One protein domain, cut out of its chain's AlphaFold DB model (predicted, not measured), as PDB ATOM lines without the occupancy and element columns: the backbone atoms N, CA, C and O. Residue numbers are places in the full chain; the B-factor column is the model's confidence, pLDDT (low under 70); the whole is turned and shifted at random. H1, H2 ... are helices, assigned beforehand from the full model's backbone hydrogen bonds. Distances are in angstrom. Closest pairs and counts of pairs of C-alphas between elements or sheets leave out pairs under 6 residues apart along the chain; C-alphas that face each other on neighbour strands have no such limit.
ATOM      1  N   ALA A  53      25.105   0.267  53.225       96.25
ATOM      2  CA  ALA A  53      25.758   0.906  54.370       96.25
ATOM      3  C   ALA A  53      27.257   0.561  54.441       96.25
ATOM      4  O   ALA A  53      28.064   1.382  54.873       96.25
ATOM      5  N   HIS A  54      27.639  -0.638  53.986       94.19
ATOM      6  CA  HIS A  54      29.045  -1.003  53.822       94.19
ATOM      7  C   HIS A  54      29.674  -0.263  52.640       94.19
ATOM      8  O   HIS A  54      30.766   0.274  52.791       94.19
ATOM      9  N   LEU A  55      28.958  -0.138  51.517       93.75
ATOM     10  CA  LEU A  55      29.428   0.653  50.373       93.75
ATOM     11  C   LEU A  55      29.668   2.119  50.731       93.75
ATOM     12  O   LEU A  55      30.718   2.652  50.404       93.75
ATOM     13  N   ALA A  56      28.740   2.754  51.450       94.94
ATOM     14  CA  ALA A  56      28.902   4.132  51.904       94.94
ATOM     15  C   ALA A  56      30.166   4.301  52.767       94.94
ATOM     16  O   ALA A  56      30.924   5.247  52.574       94.94
ATOM     17  N   ARG A  57      30.451   3.340  53.658       92.56
ATOM     18  CA  ARG A  57      31.691   3.323  54.451       92.56
ATOM     19  C   ARG A  57      32.940   3.103  53.594       92.56
ATOM     20  O   ARG A  57      33.948   3.756  53.844       92.56
ATOM     21  N   ASP A  58      32.881   2.245  52.578       88.88
ATOM     22  CA  ASP A  58      33.983   2.055  51.624       88.88
ATOM     23  C   ASP A  58      34.254   3.323  50.797       88.88
ATOM     24  O   ASP A  58      35.411   3.644  50.513       88.88
ATOM     25  N   PHE A  59      33.197   4.045  50.410       90.31
ATOM     26  CA  PHE A  59      33.299   5.320  49.703       90.31
ATOM     27  C   PHE A  59      33.896   6.400  50.608       90.31
ATOM     28  O   PHE A  59      34.852   7.050  50.195       90.31
ATOM     29  N   GLN A  60      33.443   6.518  51.859       91.25
ATOM     30  CA  GLN A  60      34.041   7.435  52.837       91.25
ATOM     31  C   GLN A  60      35.522   7.116  53.085       91.25
ATOM     32  O   GLN A  60      36.377   7.981  52.932       91.25
ATOM     33  N   ALA A  61      35.857   5.850  53.343       86.12
ATOM     34  CA  ALA A  61      37.237   5.428  53.573       86.12
ATOM     35  C   ALA A  61      38.159   5.667  52.364       86.12
ATOM     36  O   ALA A  61      39.380   5.607  52.495       86.12
ATOM     37  N   ARG A  62      37.603   5.877  51.165       82.56
ATOM     38  CA  ARG A  62      38.360   6.310  49.989       82.56
ATOM     39  C   ARG A  62      38.622   7.808  50.004       82.56
ATOM     40  O   ARG A  62      39.748   8.192  49.705       82.56
ATOM     41  N   ILE A  63      37.613   8.613  50.336       86.81
ATOM     42  CA  ILE A  63      37.756  10.068  50.502       86.81
ATOM     43  C   ILE A  63      38.893  10.342  51.497       86.81
ATOM     44  O   ILE A  63      39.823  11.083  51.185       86.81
ATOM     45  N   ASP A  64      38.903   9.611  52.612       85.88
ATOM     46  CA  ASP A  64      39.882   9.770  53.693       85.88
ATOM     47  C   ASP A  64      41.332   9.416  53.296       85.88
ATOM     48  O   ASP A  64      42.271   9.792  53.993       85.88
ATOM     49  N   ARG A  65      41.560   8.673  52.199       76.88
ATOM     50  CA  ARG A  65      42.909   8.212  51.804       76.88
ATOM     51  C   ARG A  65      43.700   9.223  50.970       76.88
ATOM     52  O   ARG A  65      44.897   9.013  50.776       76.88
ATOM     53  N   THR A  66      43.092  10.314  50.490       65.50
ATOM     54  CA  THR A  66      43.727  11.425  49.729       65.50
ATOM     55  C   THR A  66      44.539  11.062  48.465       65.50
ATOM     56  O   THR A  66      44.957  11.956  47.734       65.50
ATOM     57  N   ASN A  67      44.726   9.784  48.124       61.22
ATOM     58  CA  ASN A  67      45.472   9.322  46.956       61.22
ATOM     59  C   ASN A  67      44.530   8.856  45.831       61.22
ATOM     60  O   ASN A  67      44.036   7.733  45.823       61.22
ATOM     61  N   ALA A  68      44.323   9.741  44.852       54.59
ATOM     62  CA  ALA A  68      43.532   9.531  43.636       54.59
ATOM     63  C   ALA A  68      42.068   9.091  43.874       54.59
ATOM     64  O   ALA A  68      41.741   7.916  44.037       54.59
ATOM     65  N   GLY A  69      41.162  10.068  43.776       60.41
ATOM     66  CA  GLY A  69      39.720   9.851  43.649       60.41
ATOM     67  C   GLY A  69      38.813  10.324  44.795       60.41
ATOM     68  O   GLY A  69      37.783   9.665  44.969       60.41
ATOM     69  N   PRO A  70      39.106  11.419  45.540       68.44
ATOM     70  CA  PRO A  70      38.139  11.972  46.492       68.44
ATOM     71  C   PRO A  70      36.833  12.346  45.781       68.44
ATOM     72  O   PRO A  70      35.783  11.890  46.207       68.44
ATOM     73  N   THR A  71      36.899  12.973  44.599       83.06
ATOM     74  CA  THR A  71      35.713  13.362  43.814       83.06
ATOM     75  C   THR A  71      34.794  12.183  43.483       83.06
ATOM     76  O   THR A  71      33.589  12.262  43.668       83.06
ATOM     77  N   ILE A  72      35.338  11.041  43.040       84.56
ATOM     78  CA  ILE A  72      34.511   9.856  42.750       84.56
ATOM     79  C   ILE A  72      33.941   9.257  44.044       84.56
ATOM     80  O   ILE A  72      32.809   8.776  44.046       84.56
ATOM     81  N   GLY A  73      34.722   9.249  45.128       87.69
ATOM     82  CA  GLY A  73      34.254   8.801  46.441       87.69
ATOM     83  C   GLY A  73      33.100   9.658  46.961       87.69
ATOM     84  O   GLY A  73      32.077   9.110  47.358       87.69
ATOM     85  N   GLU A  74      33.238  10.981  46.886       91.56
ATOM     86  CA  GLU A  74      32.225  11.981  47.239       91.56
ATOM     87  C   GLU A  74      30.966  11.820  46.391       91.56
ATOM     88  O   GLU A  74      29.865  11.729  46.933       91.56
ATOM     89  N   GLU A  75      31.126  11.704  45.068       92.50
ATOM     90  CA  GLU A  75      30.015  11.454  44.157       92.50
ATOM     91  C   GLU A  75      29.280  10.165  44.561       92.50
ATOM     92  O   GLU A  75      28.083  10.202  44.822       92.50
ATOM     93  N   LEU A  76      29.964   9.023  44.681       93.12
ATOM     94  CA  LEU A  76      29.326   7.749  45.045       93.12
ATOM     95  C   LEU A  76      28.669   7.781  46.436       93.12
ATOM     96  O   LEU A  76      27.588   7.213  46.614       93.12
ATOM     97  N   LEU A  77      29.281   8.464  47.406       95.38
ATOM     98  CA  LEU A  77      28.713   8.650  48.740       95.38
ATOM     99  C   LEU A  77      27.429   9.490  48.694       95.38
ATOM    100  O   LEU A  77      26.437   9.118  49.320       95.38
ATOM    101  N   ALA A  78      27.397  10.560  47.894       96.81
ATOM    102  CA  ALA A  78      26.190  11.355  47.691       96.81
ATOM    103  C   ALA A  78      25.039  10.510  47.113       96.81
ATOM    104  O   ALA A  78      23.904  10.617  47.575       96.81
ATOM    105  N   HIS A  79      25.323   9.598  46.176       96.62
ATOM    106  CA  HIS A  79      24.299   8.702  45.618       96.62
ATOM    107  C   HIS A  79      23.819   7.670  46.646       96.62
ATOM    108  O   HIS A  79      22.636   7.332  46.665       96.62
ATOM    109  N   ALA A  80      24.695   7.206  47.545       97.31
ATOM    110  CA  ALA A  80      24.274   6.375  48.671       97.31
ATOM    111  C   ALA A  80      23.319   7.138  49.611       97.31
ATOM    112  O   ALA A  80      22.318   6.574  50.048       97.31
ATOM    113  N   HIS A  81      23.562   8.426  49.876       97.94
ATOM    114  CA  HIS A  81      22.636   9.256  50.659       97.94
ATOM    115  C   HIS A  81      21.292   9.475  49.951       97.94
ATOM    116  O   HIS A  81      20.247   9.310  50.579       97.94
ATOM    117  N   ILE A  82      21.301   9.768  48.646       97.31
ATOM    118  CA  ILE A  82      20.078   9.882  47.830       97.31
ATOM    119  C   ILE A  82      19.273   8.578  47.896       97.31
ATOM    120  O   ILE A  82      18.064   8.598  48.136       97.31
ATOM    121  N   LEU A  83      19.947   7.433  47.744       98.00
ATOM    122  CA  LEU A  83      19.331   6.116  47.882       98.00
ATOM    123  C   LEU A  83      18.631   5.971  49.230       98.00
ATOM    124  O   LEU A  83      17.461   5.588  49.261       98.00
ATOM    125  N   PHE A  84      19.331   6.261  50.330       97.81
ATOM    126  CA  PHE A  84      18.770   6.101  51.670       97.81
ATOM    127  C   PHE A  84      17.590   7.036  51.917       97.81
ATOM    128  O   PHE A  84      16.560   6.556  52.381       97.81
ATOM    129  N   ALA A  85      17.676   8.303  51.513       97.50
ATOM    130  CA  ALA A  85      16.576   9.255  51.650       97.50
ATOM    131  C   ALA A  85      15.307   8.786  50.912       97.50
ATOM    132  O   ALA A  85      14.197   8.841  51.443       97.50
ATOM    133  N   HIS A  86      15.448   8.264  49.689       97.44
ATOM    134  CA  HIS A  86      14.306   7.707  48.961       97.44
ATOM    135  C   HIS A  86      13.814   6.380  49.545       97.44
ATOM    136  O   HIS A  86      12.613   6.112  49.515       97.44
ATOM    137  N   TRP A  87      14.711   5.544  50.066       97.56
ATOM    138  CA  TRP A  87      14.328   4.271  50.667       97.56
ATOM    139  C   TRP A  87      13.624   4.442  52.016       97.56
ATOM    140  O   TRP A  87      12.708   3.683  52.321       97.56
ATOM    141  N   GLU A  88      13.976   5.452  52.806       96.88
ATOM    142  CA  GLU A  88      13.248   5.804  54.031       96.88
ATOM    143  C   GLU A  88      11.778   6.105  53.738       96.88
ATOM    144  O   GLU A  88      10.907   5.524  54.382       96.88
ATOM    145  N   ARG A  89      11.506   6.849  52.660       97.69
ATOM    146  CA  ARG A  89      10.143   7.098  52.162       97.69
ATOM    147  C   ARG A  89       9.416   5.829  51.700       97.69
ATOM    148  O   ARG A  89       8.192   5.798  51.637       97.69
ATOM    149  N   VAL A  90      10.144   4.776  51.311       97.25
ATOM    150  CA  VAL A  90       9.541   3.457  51.043       97.25
ATOM    151  C   VAL A  90       9.189   2.755  52.352       97.25
ATOM    152  O   VAL A  90       8.158   2.088  52.434       97.25
ATOM    153  N   ARG A  91      10.046   2.879  53.370       95.38
ATOM    154  CA  ARG A  91       9.887   2.211  54.667       95.38
ATOM    155  C   ARG A  91       8.775   2.814  55.518       95.38
ATOM    156  O   ARG A  91       8.102   2.057  56.208       95.38
ATOM    157  N   ASP A  92       8.596   4.130  55.482       96.62
ATOM    158  CA  ASP A  92       7.531   4.828  56.215       96.62
ATOM    159  C   ASP A  92       6.176   4.831  55.479       96.62
ATOM    160  O   ASP A  92       5.164   5.239  56.042       96.62
ATOM    161  N   GLY A  93       6.143   4.332  54.238       96.81
ATOM    162  CA  GLY A  93       4.936   4.232  53.421       96.81
ATOM    163  C   GLY A  93       4.614   5.474  52.584       96.81
ATOM    164  O   GLY A  93       3.646   5.436  51.825       96.81
ATOM    165  N   THR A  94       5.427   6.533  52.644       97.94
ATOM    166  CA  THR A  94       5.261   7.760  51.843       97.94
ATOM    167  C   THR A  94       5.237   7.472  50.341       97.94
ATOM    168  O   THR A  94       4.497   8.104  49.588       97.94
ATOM    169  N   ILE A  95       6.056   6.525  49.873       97.50
ATOM    170  CA  ILE A  95       6.022   6.020  48.498       97.50
ATOM    171  C   ILE A  95       6.018   4.494  48.485       97.50
ATOM    172  O   ILE A  95       6.607   3.826  49.327       97.50
ATOM    173  N   THR A  96       5.409   3.902  47.460       97.25
ATOM    174  CA  THR A  96       5.485   2.448  47.281       97.25
ATOM    175  C   THR A  96       6.844   2.029  46.713       97.25
ATOM    176  O   THR A  96       7.455   2.753  45.923       97.25
ATOM    177  N   ARG A  97       7.285   0.793  46.998       97.50
ATOM    178  CA  ARG A  97       8.474   0.188  46.352       97.50
ATOM    179  C   ARG A  97       8.391   0.241  44.818       97.50
ATOM    180  O   ARG A  97       9.400   0.438  44.148       97.50
ATOM    181  N   GLY A  98       7.189   0.088  44.254       97.62
ATOM    182  CA  GLY A  98       6.959   0.214  42.813       97.62
ATOM    183  C   GLY A  98       7.235   1.624  42.283       97.62
ATOM    184  O   GLY A  98       7.823   1.761  41.214       97.62
ATOM    185  N   THR A  99       6.870   2.657  43.047       97.31
ATOM    186  CA  THR A  99       7.169   4.063  42.728       97.31
ATOM    187  C   THR A  99       8.667   4.335  42.807       97.31
ATOM    188  O   THR A  99       9.226   4.881  41.861       97.31
ATOM    189  N   PHE A 100       9.340   3.861  43.864       97.56
ATOM    190  CA  PHE A 100      10.803   3.909  43.966       97.56
ATOM    191  C   PHE A 100      11.484   3.308  42.729       97.56
ATOM    192  O   PHE A 100      12.305   3.953  42.074       97.56
ATOM    193  N   ARG A 101      11.081   2.084  42.366       97.12
ATOM    194  CA  ARG A 101      11.658   1.332  41.248       97.12
ATOM    195  C   ARG A 101      11.444   2.000  39.889       97.12
ATOM    196  O   ARG A 101      12.317   1.879  39.040       97.12
ATOM    197  N   ARG A 102      10.292   2.632  39.654       97.06
ATOM    198  CA  ARG A 102       9.978   3.260  38.359       97.06
ATOM    199  C   ARG A 102      10.560   4.662  38.224       97.06
ATOM    200  O   ARG A 102      11.051   4.991  37.155       97.06
ATOM    201  N   ASN A 103      10.509   5.460  39.288       96.56
ATOM    202  CA  ASN A 103      10.710   6.905  39.172       96.56
ATOM    203  C   ASN A 103      12.093   7.369  39.646       96.56
ATOM    204  O   ASN A 103      12.544   8.419  39.216       96.56
ATOM    205  N   TYR A 104      12.752   6.615  40.531       95.12
ATOM    206  CA  TYR A 104      14.014   7.041  41.155       95.12
ATOM    207  C   TYR A 104      15.174   6.103  40.823       95.12
ATOM    208  O   TYR A 104      16.276   6.549  40.514       95.12
ATOM    209  N   LEU A 105      14.926   4.791  40.854       95.88
ATOM    210  CA  LEU A 105      15.974   3.792  40.662       95.88
ATOM    211  C   LEU A 105      16.701   3.862  39.305       95.88
ATOM    212  O   LEU A 105      17.911   3.662  39.330       95.88
ATOM    213  N   PRO A 106      16.047   4.102  38.146       96.69
ATOM    214  CA  PRO A 106      16.747   4.092  36.858       96.69
ATOM    215  C   PRO A 106      17.867   5.137  36.795       96.69
ATOM    216  O   PRO A 106      19.019   4.769  36.593       96.69
ATOM    217  N   GLY A 107      17.555   6.402  37.102       96.50
ATOM    218  CA  GLY A 107      18.545   7.483  37.108       96.50
ATOM    219  C   GLY A 107      19.672   7.231  38.109       96.50
ATOM    220  O   GLY A 107      20.841   7.277  37.743       96.50
ATOM    221  N   LEU A 108      19.326   6.841  39.341       95.88
ATOM    222  CA  LEU A 108      20.312   6.503  40.371       95.88
ATOM    223  C   LEU A 108      21.245   5.360  39.930       95.88
ATOM    224  O   LEU A 108      22.452   5.406  40.173       95.88
ATOM    225  N   ARG A 109      20.697   4.321  39.286       95.75
ATOM    226  CA  ARG A 109      21.471   3.183  38.775       95.75
ATOM    227  C   ARG A 109      22.432   3.624  37.677       95.75
ATOM    228  O   ARG A 109      23.599   3.237  37.733       95.75
ATOM    229  N   ASP A 110      21.956   4.404  36.714       95.94
ATOM    230  CA  ASP A 110      22.756   4.876  35.581       95.94
ATOM    231  C   ASP A 110      23.895   5.779  36.057       95.94
ATOM    232  O   ASP A 110      25.053   5.609  35.669       95.94
ATOM    233  N   GLU A 111      23.587   6.677  36.988       95.81
ATOM    234  CA  GLU A 111      24.544   7.584  37.600       95.81
ATOM    235  C   GLU A 111      25.639   6.858  38.386       95.81
ATOM    236  O   GLU A 111      26.826   7.163  38.216       95.81
ATOM    237  N   VAL A 112      25.266   5.887  39.225       95.19
ATOM    238  CA  VAL A 112      26.227   5.054  39.961       95.19
ATOM    239  C   VAL A 112      27.071   4.237  38.986       95.19
ATOM    240  O   VAL A 112      28.295   4.197  39.120       95.19
ATOM    241  N   HIS A 113      26.454   3.623  37.976       94.56
ATOM    242  CA  HIS A 113      27.163   2.817  36.987       94.56
ATOM    243  C   HIS A 113      28.189   3.645  36.199       94.56
ATOM    244  O   HIS A 113      29.340   3.226  36.072       94.56
ATOM    245  N   ALA A 114      27.822   4.843  35.737       93.50
ATOM    246  CA  ALA A 114      28.731   5.745  35.029       93.50
ATOM    247  C   ALA A 114      29.961   6.113  35.877       93.50
ATOM    248  O   ALA A 114      31.091   6.147  35.383       93.50
ATOM    249  N   ARG A 115      29.766   6.340  37.178       92.12
ATOM    250  CA  ARG A 115      30.839   6.700  38.121       92.12
ATOM    251  C   ARG A 115      31.758   5.529  38.425       92.12
ATOM    252  O   ARG A 115      32.980   5.687  38.412       92.12
ATOM    253  N   LEU A 116      31.192   4.340  38.624       91.88
ATOM    254  CA  LEU A 116      31.968   3.110  38.764       91.88
ATOM    255  C   LEU A 116      32.774   2.815  37.493       91.88
ATOM    256  O   LEU A 116      33.955   2.492  37.593       91.88
ATOM    257  N   ALA A 117      32.193   3.009  36.306       91.06
ATOM    258  CA  ALA A 117      32.890   2.825  35.037       91.06
ATOM    259  C   ALA A 117      34.079   3.790  34.881       91.06
ATOM    260  O   ALA A 117      35.185   3.339  34.586       91.06
ATOM    261  N   ARG A 118      33.893   5.089  35.167       87.94
ATOM    262  CA  ARG A 118      34.975   6.098  35.181       87.94
ATOM    263  C   ARG A 118      36.083   5.751  36.179       87.94
ATOM    264  O   ARG A 118      37.260   5.954  35.917       87.94
ATOM    265  N   CYS A 119      35.710   5.204  37.329       85.38
ATOM    266  CA  CYS A 119      36.644   4.830  38.382       85.38
ATOM    267  C   CYS A 119      37.573   3.660  38.005       85.38
ATOM    268  O   CYS A 119      38.663   3.537  38.566       85.38
ATOM    269  N   ARG A 120      37.186   2.806  37.047       84.00
ATOM    270  CA  ARG A 120      38.008   1.659  36.614       84.00
ATOM    271  C   ARG A 120      39.340   2.070  35.985       84.00
ATOM    272  O   ARG A 120      40.259   1.262  35.971       84.00
ATOM    273  N   THR A 121      39.443   3.296  35.481       81.31
ATOM    274  CA  THR A 121      40.655   3.839  34.850       81.31
ATOM    275  C   THR A 121      41.382   4.852  35.735       81.31
ATOM    276  O   THR A 121      42.276   5.553  35.266       81.31
ATOM    277  N   CYS A 122      41.019   4.962  37.020       79.12
ATOM    278  CA  CYS A 122      41.696   5.885  37.927       79.12
ATOM    279  C   CYS A 122      43.128   5.425  38.257       79.12
ATOM    280  O   CYS A 122      43.444   4.237  38.240       79.12
ATOM    281  N   GLY A 123      43.983   6.375  38.648       77.44
ATOM    282  CA  GLY A 123      45.391   6.117  38.974       77.44
ATOM    283  C   GLY A 123      45.644   5.297  40.248       77.44
ATOM    284  O   GLY A 123      46.799   5.076  40.595       77.44
ATOM    285  N   CYS A 124      44.605   4.848  40.962       80.38
ATOM    286  CA  CYS A 124      44.742   3.994  42.142       80.38
ATOM    287  C   CYS A 124      44.286   2.558  41.819       80.38
ATOM    288  O   CYS A 124      43.078   2.303  41.772       80.38
ATOM    289  N   PRO A 125      45.211   1.585  41.671       83.00
ATOM    290  CA  PRO A 125      44.874   0.209  41.286       83.00
ATOM    291  C   PRO A 125      43.871  -0.463  42.226       83.00
ATOM    292  O   PRO A 125      42.941  -1.137  41.786       83.00
ATOM    293  N   LYS A 126      44.008  -0.228  43.537       80.62
ATOM    294  CA  LYS A 126      43.083  -0.757  44.550       80.62
ATOM    295  C   LYS A 126      41.665  -0.224  44.345       80.62
ATOM    296  O   LYS A 126      40.695  -0.969  44.445       80.62
ATOM    297  N   THR A 127      41.549   1.065  44.055       80.12
ATOM    298  CA  THR A 127      40.270   1.728  43.808       80.12
ATOM    299  C   THR A 127      39.639   1.255  42.499       80.12
ATOM    300  O   THR A 127      38.451   0.921  42.488       80.12
ATOM    301  N   ALA A 128      40.433   1.157  41.432       85.69
ATOM    302  CA  ALA A 128      39.999   0.626  40.146       85.69
ATOM    303  C   ALA A 128      39.461  -0.809  40.269       85.69
ATOM    304  O   ALA A 128      38.385  -1.100  39.749       85.69
ATOM    305  N   ALA A 129      40.145  -1.674  41.028       86.31
ATOM    306  CA  ALA A 129      39.707  -3.046  41.285       86.31
ATOM    307  C   ALA A 129      38.357  -3.103  42.018       86.31
ATOM    308  O   ALA A 129      37.460  -3.830  41.600       86.31
ATOM    309  N   VAL A 130      38.166  -2.283  43.060       85.31
ATOM    310  CA  VAL A 130      36.882  -2.203  43.780       85.31
ATOM    311  C   VAL A 130      35.753  -1.736  42.861       85.31
ATOM    312  O   VAL A 130      34.646  -2.261  42.935       85.31
ATOM    313  N   CYS A 131      36.010  -0.752  42.001       88.12
ATOM    314  CA  CYS A 131      35.018  -0.256  41.050       88.12
ATOM    315  C   CYS A 131      34.691  -1.295  39.963       88.12
ATOM    316  O   CYS A 131      33.526  -1.448  39.605       88.12
ATOM    317  N   ALA A 132      35.685  -2.053  39.489       89.19
ATOM    318  CA  ALA A 132      35.473  -3.163  38.564       89.19
ATOM    319  C   ALA A 132      34.623  -4.283  39.189       89.19
ATOM    320  O   ALA A 132      33.691  -4.759  38.547       89.19
ATOM    321  N   ASP A 133      34.886  -4.641  40.449       89.06
ATOM    322  CA  ASP A 133      34.091  -5.622  41.200       89.06
ATOM    323  C   ASP A 133      32.629  -5.171  41.382       89.06
ATOM    324  O   ASP A 133      31.689  -5.935  41.157       89.06
ATOM    325  N   LEU A 134      32.406  -3.891  41.702       90.19
ATOM    326  CA  LEU A 134      31.055  -3.328  41.810       90.19
ATOM    327  C   LEU A 134      30.316  -3.285  40.467       90.19
ATOM    328  O   LEU A 134      29.107  -3.508  40.432       90.19
ATOM    329  N   CYS A 135      31.022  -3.035  39.361       90.50
ATOM    330  CA  CYS A 135      30.454  -3.173  38.021       90.50
ATOM    331  C   CYS A 135      30.077  -4.632  37.716       90.50
ATOM    332  O   CYS A 135      28.984  -4.880  37.212       90.50
ATOM    333  N   ALA A 136      30.942  -5.596  38.050       88.00
ATOM    334  CA  ALA A 136      30.685  -7.021  37.825       88.00
ATOM    335  C   ALA A 136      29.506  -7.553  38.662       88.00
ATOM    336  O   ALA A 136      28.797  -8.462  38.240       88.00
ATOM    337  N   THR A 137      29.256  -6.953  39.828       87.75
ATOM    338  CA  THR A 137      28.171  -7.324  40.750       87.75
ATOM    339  C   THR A 137      26.990  -6.345  40.722       87.75
ATOM    340  O   THR A 137      26.186  -6.312  41.655       87.75
ATOM    341  N   ALA A 138      26.837  -5.569  39.641       87.69
ATOM    342  CA  ALA A 138      25.862  -4.479  39.554       87.69
ATOM    343  C   ALA A 138      24.415  -4.910  39.851       87.69
ATOM    344  O   ALA A 138      23.666  -4.163  40.481       87.69
ATOM    345  N   ASP A 139      24.008  -6.117  39.453       87.31
ATOM    346  CA  ASP A 139      22.651  -6.603  39.723       87.31
ATOM    347  C   ASP A 139      22.377  -6.815  41.214       87.31
ATOM    348  O   ASP A 139      21.256  -6.541  41.666       87.31
ATOM    349  N   ALA A 140      23.401  -7.207  41.979       94.62
ATOM    350  CA  ALA A 140      23.325  -7.422  43.419       94.62
ATOM    351  C   ALA A 140      23.209  -6.111  44.213       94.62
ATOM    352  O   ALA A 140      22.818  -6.127  45.379       94.62
ATOM    353  N   LEU A 141      23.514  -4.960  43.606       95.88
ATOM    354  CA  LEU A 141      23.347  -3.657  44.256       95.88
ATOM    355  C   LEU A 141      21.862  -3.310  44.460       95.88
ATOM    356  O   LEU A 141      21.509  -2.631  45.422       95.88
ATOM    357  N   TRP A 142      20.976  -3.805  43.590       96.19
ATOM    358  CA  TRP A 142      19.606  -3.289  43.450       96.19
ATOM    359  C   TRP A 142      18.503  -4.321  43.730       96.19
ATOM    360  O   TRP A 142      17.328  -4.074  43.443       96.19
ATOM    361  N   THR A 143      18.845  -5.491  44.272       96.19
ATOM    362  CA  THR A 143      17.897  -6.594  44.516       96.19
ATOM    363  C   THR A 143      16.734  -6.189  45.435       96.19
ATOM    364  O   THR A 143      15.589  -6.551  45.155       96.19
ATOM    365  N   PHE A 144      16.989  -5.364  46.454       96.19
ATOM    366  CA  PHE A 144      16.009  -4.820  47.408       96.19
ATOM    367  C   PHE A 144      14.837  -4.078  46.742       96.19
ATOM    368  O   PHE A 144      13.695  -4.105  47.211       96.19
ATOM    369  N   ALA A 145      15.091  -3.449  45.594       95.50
ATOM    370  CA  ALA A 145      14.072  -2.725  44.849       95.50
ATOM    371  C   ALA A 145      13.149  -3.656  44.042       95.50
ATOM    372  O   ALA A 145      12.009  -3.298  43.728       95.50
ATOM    373  N   ARG A 146      13.628  -4.858  43.693       93.12
ATOM    374  CA  ARG A 146      12.890  -5.853  42.895       93.12
ATOM    375  C   ARG A 146      12.203  -6.916  43.750       93.12
ATOM    376  O   ARG A 146      11.187  -7.458  43.324       93.12
TER     377      ARG A 146
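AT A GLANCE: This is residues 53 to 146 of the 226 residues of the protein "Mobile element protein" of Fimbriiglobus ruber (UniProt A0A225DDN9). Two helical hairpins, H1 with H2 and H4 with H5, pack together lengthwise through H2 and H4, which run side by side in opposite ways. H3 makes the turn between H2 and H4 at one end, and short H6 and H7 lead from H5 back to H3. The 94 printed residues hold seven named helices, H1 to H7 in chain order, and no named strand: the class is all helix. The whole is compact, with a radius of gyration of the C-alphas of 13.8 A, and elongated, spanning 42 by 23 by 18 A.

HOW THE PARTS SIT: H2, residues 70 to 91, is the hub, touching three helices. H4, residues 105 to 119, touches it at a shallow tilt of 19 degrees, opposite ways; their closest C-alphas, Leu 76 and Val 112, are 6.5 A apart. H1, residues 53 to 63, forms a hairpin with H2, touching its residues 70 to 80 alone at a shallow tilt of 22 degrees; the closest C-alphas are Ile 63 and Pro 70, 4.5 A. H3, residues 97 to 103, touches residues 86 to 90 of H2 alone, at a steep tilt of 50 degrees, with C-alphas Val 90 and Arg 97 closest at 5.8 A. H5, residues 125 to 136, forms a hairpin with H4, touching its residues 113 to 119 alone; C-alphas Leu 116 and Cys 131 are closest at 5.1 A, and the shallow tilt of 33 degrees is only just short of steep. H6, residues 138 to 141, is close to H4 but not clearly touching, C-alphas His 113 and Ala 138 being closest at 7.8 A. H7, residues 143 to 146, touches H3, with C-alphas Arg 101 and Ala 145 closest at 5.9 A. H2 and H5 are apart. Every O i to N i+4 pair is within hydrogen-bond range in H1, H3, H4 and H5, and 17 of 18 in H2; H6 and H7 are too short for such a pair.

IN THESE COORDINATES: H2 is 31.0 A from first to last C-alpha, H4 20.8 A, H5 16.3 A and H1 15.6 A. H1 begins at C-alpha 53 (25.758, 0.906, 54.370), and H7 ends at C-alpha 146 (12.890, -5.853, 42.895).

THE WHOLE: The C-alphas of Gly 93 and Gly 123, the two farthest apart, are 43.0 A apart. The printed part has no cut and no long link. Residues 66 to 70, of which 70 belongs to H2, have pLDDT under 70.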